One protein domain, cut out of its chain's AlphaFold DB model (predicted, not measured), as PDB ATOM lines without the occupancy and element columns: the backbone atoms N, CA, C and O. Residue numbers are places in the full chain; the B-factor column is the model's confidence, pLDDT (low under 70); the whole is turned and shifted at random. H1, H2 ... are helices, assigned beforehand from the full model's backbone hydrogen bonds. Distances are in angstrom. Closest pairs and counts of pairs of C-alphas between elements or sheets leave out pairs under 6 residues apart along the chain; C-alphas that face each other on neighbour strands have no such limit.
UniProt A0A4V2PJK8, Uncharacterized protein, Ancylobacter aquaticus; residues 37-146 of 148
ATOM      1  N   THR A  37     -42.259-111.332 -50.244       89.69
ATOM      2  CA  THR A  37     -41.900-111.195 -48.819       89.69
ATOM      3  C   THR A  37     -41.231-112.448 -48.251       89.69
ATOM      4  O   THR A  37     -40.297-112.343 -47.451       89.69
ATOM      5  N   VAL A  38     -41.665-113.629 -48.695       93.19
ATOM      6  CA  VAL A  38     -41.090-114.918 -48.300       93.19
ATOM      7  C   VAL A  38     -39.692-115.065 -48.889       93.19
ATOM      8  O   VAL A  38     -38.753-115.372 -48.155       93.19
ATOM      9  N   GLU A  39     -39.528-114.783 -50.182       94.75
ATOM     10  CA  GLU A  39     -38.223-114.873 -50.843       94.75
ATOM     11  C   GLU A  39     -37.217-113.867 -50.270       94.75
ATOM     12  O   GLU A  39     -36.070-114.224 -50.007       94.75
ATOM     13  N   TRP A  40     -37.651-112.649 -49.944       95.12
ATOM     14  CA  TRP A  40     -36.803-111.693 -49.228       95.12
ATOM     15  C   TRP A  40     -36.387-112.178 -47.839       95.12
ATOM     16  O   TRP A  40     -35.228-112.028 -47.453       95.12
ATOM     17  N   SER A  41     -37.312-112.763 -47.079       96.00
ATOM     18  CA  SER A  41     -37.016-113.294 -45.744       96.00
ATOM     19  C   SER A  41     -36.046-114.477 -45.795       96.00
ATOM     20  O   SER A  41     -35.196-114.621 -44.917       96.00
ATOM     21  N   LYS A  42     -36.142-115.333 -46.821       96.12
ATOM     22  CA  LYS A  42     -35.154-116.391 -47.083       96.12
ATOM     23  C   LYS A  42     -33.785-115.792 -47.398       96.12
ATOM     24  O   LYS A  42     -32.817-116.156 -46.739       96.12
ATOM     25  N   LEU A  43     -33.734-114.806 -48.293       96.44
ATOM     26  CA  LEU A  43     -32.483-114.185 -48.715       96.44
ATOM     27  C   LEU A  43     -31.753-113.536 -47.540       96.44
ATOM     28  O   LEU A  43     -30.578-113.804 -47.321       96.44
ATOM     29  N   LYS A  44     -32.458-112.743 -46.724       96.31
ATOM     30  CA  LYS A  44     -31.873-112.106 -45.532       96.31
ATOM     31  C   LYS A  44     -31.276-113.127 -44.561       96.31
ATOM     32  O   LYS A  44     -30.171-112.916 -44.064       96.31
ATOM     33  N   ARG A  45     -31.978-114.242 -44.322       97.00
ATOM     34  CA  ARG A  45     -31.483-115.339 -43.474       97.00
ATOM     35  C   ARG A  45     -30.256-116.016 -44.077       97.00
ATOM     36  O   ARG A  45     -29.291-116.229 -43.353       97.00
ATOM     37  N   LEU A  46     -30.266-116.285 -45.381       96.44
ATOM     38  CA  LEU A  46     -29.137-116.877 -46.099       96.44
ATOM     39  C   LEU A  46     -27.888-115.995 -45.975       96.44
ATOM     40  O   LEU A  46     -26.828-116.495 -45.605       96.44
ATOM     41  N   LEU A  47     -28.010-114.681 -46.203       96.19
ATOM     42  CA  LEU A  47     -26.882-113.753 -46.056       96.19
ATOM     43  C   LEU A  47     -26.334-113.745 -44.625       96.19
ATOM     44  O   LEU A  47     -25.119-113.731 -44.427       96.19
ATOM     45  N   ALA A  48     -27.222-113.768 -43.628       96.06
ATOM     46  CA  ALA A  48     -26.821-113.784 -42.229       96.06
ATOM     47  C   ALA A  48     -26.112-115.081 -41.830       96.06
ATOM     48  O   ALA A  48     -25.049-115.024 -41.216       96.06
ATOM     49  N   ALA A  49     -26.652-116.231 -42.238       95.44
ATOM     50  CA  ALA A  49     -26.048-117.540 -42.004       95.44
ATOM     51  C   ALA A  49     -24.670-117.681 -42.674       95.44
ATOM     52  O   ALA A  49     -23.809-118.399 -42.180       95.44
ATOM     53  N   ASN A  50     -24.435-116.948 -43.766       93.69
ATOM     54  CA  ASN A  50     -23.168-116.944 -44.495       93.69
ATOM     55  C   ASN A  50     -22.191-115.848 -44.033       93.69
ATOM     56  O   ASN A  50     -21.280-115.480 -44.779       93.69
ATOM     57  N   GLY A  51     -22.361-115.323 -42.817       91.50
ATOM     58  CA  GLY A  51     -21.385-114.432 -42.186       91.50
ATOM     59  C   GLY A  51     -21.271-113.048 -42.828       91.50
ATOM     60  O   GLY A  51     -20.301-112.342 -42.573       91.50
ATOM     61  N   ILE A  52     -22.239-112.637 -43.654       93.06
ATOM     62  CA  ILE A  52     -22.232-111.296 -44.250       93.06
ATOM     63  C   ILE A  52     -22.670-110.291 -43.172       93.06
ATOM     64  O   ILE A  52     -23.756-110.463 -42.600       93.06
ATOM     65  N   PRO A  53     -21.873-109.246 -42.879       93.12
ATOM     66  CA  PRO A  53     -22.165-108.292 -41.812       93.12
ATOM     67  C   PRO A  53     -23.397-107.440 -42.129       93.12
ATOM     68  O   PRO A  53     -23.707-107.172 -43.289       93.12
ATOM     69  N   GLU A  54     -24.098-106.965 -41.097       94.94
ATOM     70  CA  GLU A  54     -25.393-106.278 -41.248       94.94
ATOM     71  C   GLU A  54     -25.341-105.046 -42.165       94.94
ATOM     72  O   GLU A  54     -26.221-104.861 -43.007       94.94
ATOM     73  N   SER A  55     -24.281-104.237 -42.072       93.44
ATOM     74  CA  SER A  55     -24.093-103.060 -42.933       93.44
ATOM     75  C   SER A  55     -23.925-103.425 -44.413       93.44
ATOM     76  O   SER A  55     -24.273-102.648 -45.306       93.44
ATOM     77  N   GLU A  56     -23.398-104.613 -44.698       94.25
ATOM     78  CA  GLU A  56     -23.278-105.138 -46.050       94.25
ATOM     79  C   GLU A  56     -24.586-105.796 -46.496       94.25
ATOM     80  O   GLU A  56     -25.060-105.495 -47.586       94.25
ATOM     81  N   ARG A  57     -25.264-106.568 -45.634       96.38
ATOM     82  CA  ARG A  57     -26.606-107.117 -45.922       96.38
ATOM     83  C   ARG A  57     -27.623-106.032 -46.262       96.38
ATOM     84  O   ARG A  57     -28.393-106.192 -47.212       96.38
ATOM     85  N   SER A  58     -27.610-104.927 -45.518       96.62
ATOM     86  CA  SER A  58     -28.463-103.761 -45.767       96.62
ATOM     87  C   SER A  58     -28.167-103.131 -47.129       96.62
ATOM     88  O   SER A  58     -29.084-102.901 -47.919       96.62
ATOM     89  N   PHE A  59     -26.885-102.935 -47.452       96.56
ATOM     90  CA  PHE A  59     -26.455-102.432 -48.757       96.56
ATOM     91  C   PHE A  59     -26.874-103.354 -49.911       96.56
ATOM     92  O   PHE A  59     -27.445-102.884 -50.896       96.56
ATOM     93  N   LEU A  60     -26.641-104.661 -49.778       97.38
ATOM     94  CA  LEU A  60     -26.998-105.657 -50.787       97.38
ATOM     95  C   LEU A  60     -28.513-105.716 -51.006       97.38
ATOM     96  O   LEU A  60     -28.974-105.715 -52.147       97.38
ATOM     97  N   SER A  61     -29.296-105.699 -49.926       97.12
ATOM     98  CA  SER A  61     -30.761-105.728 -50.000       97.12
ATOM     99  C   SER A  61     -31.311-104.479 -50.688       97.12
ATOM    100  O   SER A  61     -32.093-104.597 -51.630       97.12
ATOM    101  N   ALA A  62     -30.854-103.287 -50.287       97.12
ATOM    102  CA  ALA A  62     -31.271-102.029 -50.906       97.12
ATOM    103  C   ALA A  62     -30.855-101.950 -52.386       97.12
ATOM    104  O   ALA A  62     -31.630-101.517 -53.242       97.12
ATOM    105  N   GLY A  63     -29.641-102.410 -52.707       97.75
ATOM    106  CA  GLY A  63     -29.120-102.443 -54.070       97.75
ATOM    107  C   GLY A  63     -29.893-103.389 -54.993       97.75
ATOM    108  O   GLY A  63     -30.165-103.021 -56.140       97.75
ATOM    109  N   ALA A  64     -30.277-104.565 -54.491       98.00
ATOM    110  CA  ALA A  64     -31.115-105.520 -55.205       98.00
ATOM    111  C   ALA A  64     -32.551-104.995 -55.368       98.00
ATOM    112  O   ALA A  64     -33.100-105.054 -56.466       98.00
ATOM    113  N   GLU A  65     -33.147-104.410 -54.324       97.25
ATOM    114  CA  GLU A  65     -34.495-103.840 -54.400       97.25
ATOM    115  C   GLU A  65     -34.584-102.713 -55.438       97.25
ATOM    116  O   GLU A  65     -35.498-102.711 -56.265       97.25
ATOM    117  N   LYS A  66     -33.610-101.792 -55.446       97.69
ATOM    118  CA  LYS A  66     -33.527-100.722 -56.450       97.69
ATOM    119  C   LYS A  66     -33.546-101.288 -57.875       97.69
ATOM    120  O   LYS A  66     -34.326-100.832 -58.703       97.69
ATOM    121  N   ARG A  67     -32.746-102.321 -58.143       97.62
ATOM    122  CA  ARG A  67     -32.602-102.925 -59.482       97.62
ATOM    123  C   ARG A  67     -33.750-103.840 -59.888       97.62
ATOM    124  O   ARG A  67     -34.000-104.031 -61.075       97.62
ATOM    125  N   LEU A  68     -34.469-104.407 -58.922       96.44
ATOM    126  CA  LEU A  68     -35.735-105.092 -59.188       96.44
ATOM    127  C   LEU A  68     -36.828-104.094 -59.572       96.44
ATOM    128  O   LEU A  68     -37.641-104.392 -60.444       96.44
ATOM    129  N   LYS A  69     -36.835-102.903 -58.958       96.38
ATOM    130  CA  LYS A  69     -37.767-101.820 -59.304       96.38
ATOM    131  C   LYS A  69     -37.551-101.281 -60.723       96.38
ATOM    132  O   LYS A  69     -38.522-100.842 -61.329       96.38
ATOM    133  N   GLU A  70     -36.335-101.385 -61.259       96.19
ATOM    134  CA  GLU A  70     -36.022-101.058 -62.662       96.19
ATOM    135  C   GLU A  70     -36.702-101.997 -63.671       96.19
ATOM    136  O   GLU A  70     -36.855-101.615 -64.820       96.19
ATOM    137  N   LEU A  71     -37.121-103.208 -63.275       94.12
ATOM    138  CA  LEU A  71     -37.952-104.056 -64.134       94.12
ATOM    139  C   LEU A  71     -39.368-103.483 -64.129       94.12
ATOM    140  O   LEU A  71     -39.992-103.462 -63.063       94.12
ATOM    141  N   THR A  72     -39.895-103.035 -65.266       95.25
ATOM    142  CA  THR A  72     -41.207-102.376 -65.308       95.25
ATOM    143  C   THR A  72     -42.259-103.201 -66.044       95.25
ATOM    144  O   THR A  72     -41.956-104.134 -66.783       95.25
ATOM    145  N   LYS A  73     -43.541-102.875 -65.821       94.12
ATOM    146  CA  LYS A  73     -44.655-103.567 -66.486       94.12
ATOM    147  C   LYS A  73     -44.642-103.346 -68.004       94.12
ATOM    148  O   LYS A  73     -45.056-104.244 -68.728       94.12
ATOM    149  N   SER A  74     -44.190-102.180 -68.471       93.81
ATOM    150  CA  SER A  74     -44.100-101.861 -69.903       93.81
ATOM    151  C   SER A  74     -43.077-102.720 -70.641       93.81
ATOM    152  O   SER A  74     -43.226-102.925 -71.839       93.81
ATOM    153  N   ASP A  75     -42.094-103.268 -69.930       92.19
ATOM    154  CA  ASP A  75     -41.034-104.069 -70.541       92.19
ATOM    155  C   ASP A  75     -41.461-105.530 -70.758       92.19
ATOM    156  O   ASP A  75     -40.721-106.298 -71.360       92.19
ATOM    157  N   LEU A  76     -42.622-105.957 -70.247       94.12
ATOM    158  CA  LEU A  76     -43.034-107.364 -70.245       94.12
ATOM    159  C   LEU A  76     -43.425-107.868 -71.641       94.12
ATOM    160  O   LEU A  76     -44.234-107.254 -72.337       94.12
ATOM    161  N   ASN A  77     -42.943-109.062 -71.996       93.12
ATOM    162  CA  ASN A  77     -43.455-109.821 -73.138       93.12
ATOM    163  C   ASN A  77     -44.798-110.498 -72.805       93.12
ATOM    164  O   ASN A  77     -45.277-110.417 -71.676       93.12
ATOM    165  N   VAL A  78     -45.409-111.206 -73.762       92.94
ATOM    166  CA  VAL A  78     -46.712-111.883 -73.564       92.94
ATOM    167  C   VAL A  78     -46.707-112.808 -72.338       92.94
ATOM    168  O   VAL A  78     -47.647-112.803 -71.541       92.94
ATOM    169  N   ARG A  79     -45.623-113.568 -72.136       89.88
ATOM    170  CA  ARG A  79     -45.472-114.463 -70.982       89.88
ATOM    171  C   ARG A  79     -45.303-113.673 -69.681       89.88
ATOM    172  O   ARG A  79     -45.926-114.007 -68.677       89.88
ATOM    173  N   GLY A  80     -44.490-112.620 -69.695       91.06
ATOM    174  CA  GLY A  80     -44.308-111.720 -68.558       91.06
ATOM    175  C   GLY A  80     -45.601-111.009 -68.165       91.06
ATOM    176  O   GLY A  80     -45.907-110.911 -66.979       91.06
ATOM    177  N   ALA A  81     -46.392-110.573 -69.146       91.81
ATOM    178  CA  ALA A  81     -47.681-109.928 -68.943       91.81
ATOM    179  C   ALA A  81     -48.683-110.873 -68.271       91.81
ATOM    180  O   ALA A  81     -49.384-110.450 -67.354       91.81
ATOM    181  N   HIS A  82     -48.689-112.153 -68.661       91.19
ATOM    182  CA  HIS A  82     -49.489-113.188 -68.008       91.19
ATOM    183  C   HIS A  82     -49.077-113.410 -66.540       91.19
ATOM    184  O   HIS A  82     -49.938-113.559 -65.678       91.19
ATOM    185  N   CYS A  83     -47.776-113.404 -66.225       88.88
ATOM    186  CA  CYS A  83     -47.306-113.574 -64.844       88.88
ATOM    187  C   CYS A  83     -47.445-112.318 -63.970       88.88
ATOM    188  O   CYS A  83     -47.595-112.421 -62.755       88.88
ATOM    189  N   GLY A  84     -47.352-111.134 -64.570       91.75
ATOM    190  CA  GLY A  84     -47.287-109.861 -63.863       91.75
ATOM    191  C   GLY A  84     -45.887-109.520 -63.333       91.75
ATOM    192  O   GLY A  84     -45.074-110.380 -62.988       91.75
ATOM    193  N   ILE A  85     -45.604-108.216 -63.237       93.38
ATOM    194  CA  ILE A  85     -44.259-107.706 -62.923       93.38
ATOM    195  C   ILE A  85     -43.751-108.125 -61.537       93.38
ATOM    196  O   ILE A  85     -42.573-108.437 -61.369       93.38
ATOM    197  N   GLU A  86     -44.631-108.181 -60.537       92.56
ATOM    198  CA  GLU A  86     -44.254-108.608 -59.186       92.56
ATOM    199  C   GLU A  86     -43.827-110.072 -59.150       92.56
ATOM    200  O   GLU A  86     -42.911-110.438 -58.406       92.56
ATOM    201  N   GLN A  87     -44.424-110.902 -60.004       91.69
ATOM    202  CA  GLN A  87     -44.043-112.296 -60.107       91.69
ATOM    203  C   GLN A  87     -42.675-112.446 -60.770       91.69
ATOM    204  O   GLN A  87     -41.837-113.190 -60.267       91.69
ATOM    205  N   VAL A  88     -42.401-111.683 -61.831       92.94
ATOM    206  CA  VAL A  88     -41.076-111.653 -62.476       92.94
ATOM    207  C   VAL A  88     -39.995-111.210 -61.487       92.94
ATOM    208  O   VAL A  88     -38.968-111.874 -61.351       92.94
ATOM    209  N   ARG A  89     -40.245-110.147 -60.712       94.88
ATOM    210  CA  ARG A  89     -39.339-109.703 -59.638       94.88
ATOM    211  C   ARG A  89     -39.128-110.791 -58.581       94.88
ATOM    212  O   ARG A  89     -38.011-110.984 -58.105       94.88
ATOM    213  N   THR A  90     -40.180-111.528 -58.232       94.50
ATOM    214  CA  THR A  90     -40.096-112.638 -57.273       94.50
ATOM    215  C   THR A  90     -39.317-113.831 -57.831       94.50
ATOM    216  O   THR A  90     -38.578-114.466 -57.085       94.50
ATOM    217  N   LEU A  91     -39.401-114.107 -59.134       93.06
ATOM    218  CA  LEU A  91     -38.609-115.155 -59.784       93.06
ATOM    219  C   LEU A  91     -37.107-114.868 -59.709       93.06
ATOM    220  O   LEU A  91     -36.334-115.790 -59.455       93.06
ATOM    221  N   VAL A  92     -36.690-113.604 -59.842       95.38
ATOM    222  CA  VAL A  92     -35.284-113.215 -59.641       95.38
ATOM    223  C   VAL A  92     -34.822-113.559 -58.222       95.38
ATOM    224  O   VAL A  92     -33.763-114.160 -58.054       95.38
ATOM    225  N   LEU A  93     -35.626-113.231 -57.204       95.50
ATOM    226  CA  LEU A  93     -35.305-113.551 -55.807       95.50
ATOM    227  C   LEU A  93     -35.291-115.061 -55.545       95.50
ATOM    228  O   LEU A  93     -34.409-115.545 -54.841       95.50
ATOM    229  N   GLY A  94     -36.228-115.805 -56.132       94.19
ATOM    230  CA  GLY A  94     -36.269-117.262 -56.035       94.19
ATOM    231  C   GLY A  94     -35.039-117.921 -56.660       94.19
ATOM    232  O   GLY A  94     -34.439-118.800 -56.044       94.19
ATOM    233  N   CYS A  95     -34.623-117.454 -57.842       95.25
ATOM    234  CA  CYS A  95     -33.364-117.866 -58.462       95.25
ATOM    235  C   CYS A  95     -32.185-117.568 -57.533       95.25
ATOM    236  O   CYS A  95     -31.405-118.470 -57.238       95.25
ATOM    237  N   LEU A  96     -32.105-116.347 -57.000       96.00
ATOM    238  CA  LEU A  96     -31.006-115.946 -56.130       96.00
ATOM    239  C   LEU A  96     -30.933-116.819 -54.869       96.00
ATOM    240  O   LEU A  96     -29.866-117.321 -54.543       96.00
ATOM    241  N   ASN A  97     -32.059-117.078 -54.203       95.06
ATOM    242  CA  ASN A  97     -32.105-117.980 -53.050       95.06
ATOM    243  C   ASN A  97     -31.628-119.402 -53.380       95.06
ATOM    244  O   ASN A  97     -31.005-120.034 -52.535       95.06
ATOM    245  N   SER A  98     -31.906-119.904 -54.587       93.69
ATOM    246  CA  SER A  98     -31.496-121.256 -54.995       93.69
ATOM    247  C   SER A  98     -30.026-121.384 -55.403       93.69
ATOM    248  O   SER A  98     -29.467-122.470 -55.299       93.69
ATOM    249  N   THR A  99     -29.394-120.309 -55.876       94.12
ATOM    250  CA  THR A  99     -28.033-120.360 -56.443       94.12
ATOM    251  C   THR A  99     -26.969-119.783 -55.519       94.12
ATOM    252  O   THR A  99     -25.789-120.101 -55.658       94.12
ATOM    253  N   LEU A 100     -27.365-118.936 -54.568       95.06
ATOM    254  CA  LEU A 100     -26.426-118.127 -53.803       95.06
ATOM    255  C   LEU A 100     -25.671-118.909 -52.727       95.06
ATOM    256  O   LEU A 100     -24.479-118.683 -52.553       95.06
ATOM    257  N   GLU A 101     -26.327-119.814 -52.002       93.69
ATOM    258  CA  GLU A 101     -25.687-120.564 -50.913       93.69
ATOM    259  C   GLU A 101     -24.440-121.354 -51.355       93.69
ATOM    260  O   GLU A 101     -23.370-121.098 -50.792       93.69
ATOM    261  N   PRO A 102     -24.493-122.225 -52.385       93.50
ATOM    262  CA  PRO A 102     -23.295-122.940 -52.830       93.50
ATOM    263  C   PRO A 102     -22.205-121.979 -53.332       93.50
ATOM    264  O   PRO A 102     -21.016-122.218 -53.125       93.50
ATOM    265  N   ALA A 103     -22.592-120.852 -53.937       93.44
ATOM    266  CA  ALA A 103     -21.651-119.848 -54.422       93.44
ATOM    267  C   ALA A 103     -20.927-119.110 -53.283       93.44
ATOM    268  O   ALA A 103     -19.732-118.830 -53.388       93.44
ATOM    269  N   LEU A 104     -21.625-118.808 -52.183       94.00
ATOM    270  CA  LEU A 104     -21.030-118.179 -51.000       94.00
ATOM    271  C   LEU A 104     -20.099-119.135 -50.249       94.00
ATOM    272  O   LEU A 104     -19.059-118.704 -49.751       94.00
ATOM    273  N   GLN A 105     -20.445-120.422 -50.183       91.38
ATOM    274  CA  GLN A 105     -19.610-121.444 -49.548       91.38
ATOM    275  C   GLN A 105     -18.287-121.669 -50.296       91.38
ATOM    276  O   GLN A 105     -17.279-121.989 -49.670       91.38
ATOM    277  N   ALA A 106     -18.258-121.429 -51.610       91.06
ATOM    278  CA  ALA A 106     -17.060-121.562 -52.437       91.06
ATOM    279  C   ALA A 106     -16.031-120.423 -52.262       91.06
ATOM    280  O   ALA A 106     -14.938-120.502 -52.824       91.06
ATOM    281  N   VAL A 107     -16.353-119.358 -51.512       90.00
ATOM    282  CA  VAL A 107     -15.471-118.190 -51.347       90.00
ATOM    283  C   VAL A 107     -15.142-117.882 -49.876       90.00
ATOM    284  O   VAL A 107     -15.992-118.031 -48.990       90.00
ATOM    285  N   PRO A 108     -13.915-117.405 -49.583       85.75
ATOM    286  CA  PRO A 108     -13.506-117.049 -48.224       85.75
ATOM    287  C   PRO A 108     -14.284-115.837 -47.684       85.75
ATOM    288  O   PRO A 108     -14.686-114.959 -48.448       85.75
ATOM    289  N   ILE A 109     -14.478-115.787 -46.361       83.31
ATOM    290  CA  ILE A 109     -15.205-114.705 -45.667       83.31
ATOM    291  C   ILE A 109     -14.371-113.415 -45.627       83.31
ATOM    292  O   ILE A 109     -14.882-112.345 -45.945       83.31
ATOM    293  N   ASP A 110     -13.075-113.518 -45.325       78.88
ATOM    294  CA  ASP A 110     -12.246-112.366 -44.928       78.88
ATOM    295  C   ASP A 110     -11.613-111.597 -46.097       78.88
ATOM    296  O   ASP A 110     -10.722-110.768 -45.908       78.88
ATOM    297  N   ARG A 111     -12.029-111.874 -47.338       84.00
ATOM    298  CA  ARG A 111     -11.492-111.168 -48.505       84.00
ATOM    299  C   ARG A 111     -12.383-110.008 -48.908       84.00
ATOM    300  O   ARG A 111     -13.578-110.171 -49.135       84.00
ATOM    301  N   VAL A 112     -11.747-108.859 -49.102       85.31
ATOM    302  CA  VAL A 112     -12.347-107.662 -49.689       85.31
ATOM    303  C   VAL A 112     -12.078-107.650 -51.194       85.31
ATOM    304  O   VAL A 112     -10.967-107.932 -51.649       85.31
ATOM    305  N   SER A 113     -13.112-107.352 -51.972       79.12
ATOM    306  CA  SER A 113     -13.016-107.096 -53.403       79.12
ATOM    307  C   SER A 113     -12.243-105.805 -53.656       79.12
ATOM    308  O   SER A 113     -12.448-104.793 -52.986       79.12
ATOM    309  N   ARG A 114     -11.378-105.822 -54.672       77.75
ATOM    310  CA  ARG A 114     -10.678-104.615 -55.141       77.75
ATOM    311  C   ARG A 114     -11.560-103.741 -56.032       77.75
ATOM    312  O   ARG A 114     -11.210-102.598 -56.301       77.75
ATOM    313  N   GLU A 115     -12.689-104.276 -56.486       80.31
ATOM    314  CA  GLU A 115     -13.623-103.589 -57.371       80.31
ATOM    315  C   GLU A 115     -14.745-102.925 -56.573       80.31
ATOM    316  O   GLU A 115     -15.319-103.515 -55.654       80.31
ATOM    317  N   GLY A 116     -15.088-101.695 -56.956       86.50
ATOM    318  CA  GLY A 116     -16.300-101.046 -56.477       86.50
ATOM    319  C   GLY A 116     -17.510-101.572 -57.236       86.50
ATOM    320  O   GLY A 116     -17.680-101.262 -58.412       86.50
ATOM    321  N   LEU A 117     -18.378-102.333 -56.570       91.00
ATOM    322  CA  LEU A 117     -19.620-102.812 -57.177       91.00
ATOM    323  C   LEU A 117     -20.809-102.025 -56.645       91.00
ATOM    324  O   LEU A 117     -20.861-101.628 -55.481       91.00
ATOM    325  N   TRP A 118     -21.774-101.770 -57.530       93.88
ATOM    326  CA  TRP A 118     -22.967-100.972 -57.225       93.88
ATOM    327  C   TRP A 118     -22.655 -99.603 -56.588       93.88
ATOM    328  O   TRP A 118     -23.462 -99.080 -55.825       93.88
ATOM    329  N   GLY A 119     -21.501 -99.017 -56.929       91.00
ATOM    330  CA  GLY A 119     -21.062 -97.709 -56.435       91.00
ATOM    331  C   GLY A 119     -20.445 -97.718 -55.033       91.00
ATOM    332  O   GLY A 119     -20.164 -96.645 -54.507       91.00
ATOM    333  N   ARG A 120     -20.220 -98.891 -54.421       90.19
ATOM    334  CA  ARG A 120     -19.561 -99.012 -53.114       90.19
ATOM    335  C   ARG A 120     -18.183 -99.667 -53.268       90.19
ATOM    336  O   ARG A 120     -18.122-100.821 -53.694       90.19
ATOM    337  N   PRO A 121     -17.083 -98.975 -52.923       89.44
ATOM    338  CA  PRO A 121     -15.765 -99.597 -52.851       89.44
ATOM    339  C   PRO A 121     -15.647-100.495 -51.611       89.44
ATOM    340  O   PRO A 121     -16.397-100.340 -50.646       89.44
ATOM    341  N   GLY A 122     -14.676-101.412 -51.627       87.81
ATOM    342  CA  GLY A 122     -14.284-102.181 -50.439       87.81
ATOM    343  C   GLY A 122     -15.348-103.155 -49.924       87.81
ATOM    344  O   GLY A 122     -15.416-103.406 -48.724       87.81
ATOM    345  N   ILE A 123     -16.196-103.681 -50.806       90.00
ATOM    346  CA  ILE A 123     -17.153-104.737 -50.450       90.00
ATOM    347  C   ILE A 123     -16.448-106.088 -50.300       90.00
ATOM    348  O   ILE A 123     -15.406-106.315 -50.913       90.00
ATOM    349  N   SER A 124     -17.008-107.016 -49.532       92.62
ATOM    350  CA  SER A 124     -16.466-108.370 -49.422       92.62
ATOM    351  C   SER A 124     -16.560-109.132 -50.752       92.62
ATOM    352  O   SER A 124     -17.406-108.860 -51.608       92.62
ATOM    353  N   VAL A 125     -15.712-110.145 -50.935       92.69
ATOM    354  CA  VAL A 125     -15.811-111.073 -52.075       92.69
ATOM    355  C   VAL A 125     -17.173-111.774 -52.078       92.69
ATOM    356  O   VAL A 125     -17.760-111.957 -53.140       92.69
ATOM    357  N   ARG A 126     -17.732-112.086 -50.901       93.88
ATOM    358  CA  ARG A 126     -19.087-112.646 -50.753       93.88
ATOM    359  C   ARG A 126     -20.175-111.691 -51.241       93.88
ATOM    360  O   ARG A 126     -21.089-112.119 -51.944       93.88
ATOM    361  N   ALA A 127     -20.057-110.399 -50.945       93.75
ATOM    362  CA  ALA A 127     -20.927-109.385 -51.532       93.75
ATOM    363  C   ALA A 127     -20.755-109.285 -53.054       93.75
ATOM    364  O   ALA A 127     -21.742-109.128 -53.772       93.75
ATOM    365  N   GLY A 128     -19.533-109.451 -53.563       94.25
ATOM    366  CA  GLY A 128     -19.286-109.568 -55.000       94.25
ATOM    367  C   GLY A 128     -20.012-110.752 -55.638       94.25
ATOM    368  O   GLY A 128     -20.703-110.580 -56.642       94.25
ATOM    369  N   VAL A 129     -19.944-111.928 -55.009       95.19
ATOM    370  CA  VAL A 129     -20.679-113.131 -55.437       95.19
ATOM    371  C   VAL A 129     -22.185-112.884 -55.439       95.19
ATOM    372  O   VAL A 129     -22.849-113.202 -56.425       95.19
ATOM    373  N   PHE A 130     -22.725-112.267 -54.384       96.62
ATOM    374  CA  PHE A 130     -24.134-111.876 -54.348       96.62
ATOM    375  C   PHE A 130     -24.515-111.010 -55.551       96.62
ATOM    376  O   PHE A 130     -25.509-111.288 -56.218       96.62
ATOM    377  N   ILE A 131     -23.729-109.969 -55.835       96.75
ATOM    378  CA  ILE A 131     -24.008-109.026 -56.923       96.75
ATOM    379  C   ILE A 131     -23.951-109.730 -58.283       96.75
ATOM    380  O   ILE A 131     -24.833-109.518 -59.118       96.75
ATOM    381  N   GLY A 132     -22.956-110.594 -58.495       95.75
ATOM    382  CA  GLY A 132     -22.840-111.400 -59.710       95.75
ATOM    383  C   GLY A 132     -24.040-112.329 -59.905       95.75
ATOM    384  O   GLY A 132     -24.675-112.304 -60.960       95.75
ATOM    385  N   MET A 133     -24.414-113.085 -58.868       97.44
ATOM    386  CA  MET A 133     -25.561-113.999 -58.919       97.44
ATOM    387  C   MET A 133     -26.888-113.258 -59.096       97.44
ATOM    388  O   MET A 133     -27.749-113.706 -59.853       97.44
ATOM    389  N   PHE A 134     -27.046-112.089 -58.470       98.25
ATOM    390  CA  PHE A 134     -28.210-111.231 -58.686       98.25
ATOM    391  C   PHE A 134     -28.345-110.842 -60.161       98.25
ATOM    392  O   PHE A 134     -29.430-110.971 -60.730       98.25
ATOM    393  N   HIS A 135     -27.258-110.392 -60.792       97.62
ATOM    394  CA  HIS A 135     -27.275-110.005 -62.204       97.62
ATOM    395  C   HIS A 135     -27.554-111.190 -63.124       97.62
ATOM    396  O   HIS A 135     -28.352-111.045 -64.048       97.62
ATOM    397  N   ALA A 136     -26.984-112.364 -62.845       97.31
ATOM    398  CA  ALA A 136     -27.270-113.584 -63.598       97.31
ATOM    399  C   ALA A 136     -28.757-113.975 -63.510       97.31
ATOM    400  O   ALA A 136     -29.412-114.178 -64.534       97.31
ATOM    401  N   CYS A 137     -29.326-114.000 -62.301       96.81
ATOM    402  CA  CYS A 137     -30.745-114.293 -62.092       96.81
ATOM    403  C   CYS A 137     -31.665-113.244 -62.733       96.81
ATOM    404  O   CYS A 137     -32.687-113.592 -63.327       96.81
ATOM    405  N   ARG A 138     -31.300-111.957 -62.651       96.38
ATOM    406  CA  ARG A 138     -32.034-110.867 -63.306       96.38
ATOM    407  C   ARG A 138     -32.003-111.024 -64.821       96.38
ATOM    408  O   ARG A 138     -33.059-110.970 -65.436       96.38
ATOM    409  N   ALA A 139     -30.837-111.273 -65.412       95.62
ATOM    410  CA  ALA A 139     -30.695-111.486 -66.850       95.62
ATOM    411  C   ALA A 139     -31.513-112.694 -67.334       95.62
ATOM    412  O   ALA A 139     -32.210-112.594 -68.341       95.62
ATOM    413  N   GLY A 140     -31.512-113.800 -66.582       94.25
ATOM    414  CA  GLY A 140     -32.342-114.969 -66.886       94.25
ATOM    415  C   GLY A 140     -33.840-114.647 -66.895       94.25
ATOM    416  O   GLY A 140     -34.549-115.027 -67.827       94.25
ATOM    417  N   ALA A 141     -34.320-113.890 -65.903       93.12
ATOM    418  CA  ALA A 141     -35.709-113.435 -65.873       93.12
ATOM    419  C   ALA A 141     -36.026-112.468 -67.024       93.12
ATOM    420  O   ALA A 141     -37.074-112.592 -67.652       93.12
ATOM    421  N   MET A 142     -35.115-111.540 -67.336       93.75
ATOM    422  CA  MET A 142     -35.287-110.614 -68.455       93.75
ATOM    423  C   MET A 142     -35.421-111.364 -69.778       93.75
ATOM    424  O   MET A 142     -36.378-111.141 -70.510       93.75
ATOM    425  N   ASN A 143     -34.534-112.326 -70.026       93.50
ATOM    426  CA  ASN A 143     -34.567-113.138 -71.233       93.50
ATOM    427  C   ASN A 143     -35.875-113.930 -71.393       93.50
ATOM    428  O   ASN A 143     -36.351-114.126 -72.506       93.50
ATOM    429  N   ALA A 144     -36.457-114.387 -70.284       91.06
ATOM    430  CA  ALA A 144     -37.676-115.186 -70.304       91.06
ATOM    431  C   ALA A 144     -38.971-114.352 -70.368       91.06
ATOM    432  O   ALA A 144     -39.966-114.821 -70.926       91.06
ATOM    433  N   PHE A 145     -38.990-113.149 -69.783       93.00
ATOM    434  CA  PHE A 145     -40.236-112.428 -69.485       93.00
ATOM    435  C   PHE A 145     -40.303-110.988 -69.998       93.00
ATOM    436  O   PHE A 145     -41.385-110.402 -69.933       93.00
ATOM    437  N   LEU A 146     -39.208-110.410 -70.499       91.44
ATOM    438  CA  LEU A 146     -39.214-109.063 -71.075       91.44
ATOM    439  C   LEU A 146     -39.128-109.093 -72.606       91.44
ATOM    440  O   LEU A 146     -38.743-110.102 -73.200       91.44
TER     441      LEU A 146
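What this domain is: This is residues 37 to 146 of the 148 residues of an uncharacterized protein of Ancylobacter aquaticus (UniProt A0A4V2PJK8). What shape? Helices H1, H2, H4 and H5 run up and down in turn as a bundle, with small H3 at one end and long link residues 106 to 124 at the other. How big? The printed part, 110 residues, class all helix, is compact. The radius of gyration of the C-alphas is 14.2 A, the spans 45 by 25 by 21 A.

How they stand to each other: What does the hub touch? H5, residues 125 to 145, touches H4, residues 85 to 105, with C-alphas 92 and 137 closest, 5.3 A. Parts of it alone touch H2, residues 54 to 69, and H3, residues 78 to 83. What else? H1, residues 37 to 49, touches H4. Every O i to N i+4 pair is within hydrogen-bond range but in H4, 14 of 17.

Where its parts are: Where does H1 begin? C-alpha 37 is at (-41.900, -111.195, -48.819). Where does H5 end? C-alpha 145 is at (-40.236, -112.428, -69.485).

The domain as a whole: Any cut? The printed part has no cut. Low confidence? No printed residue is under 70.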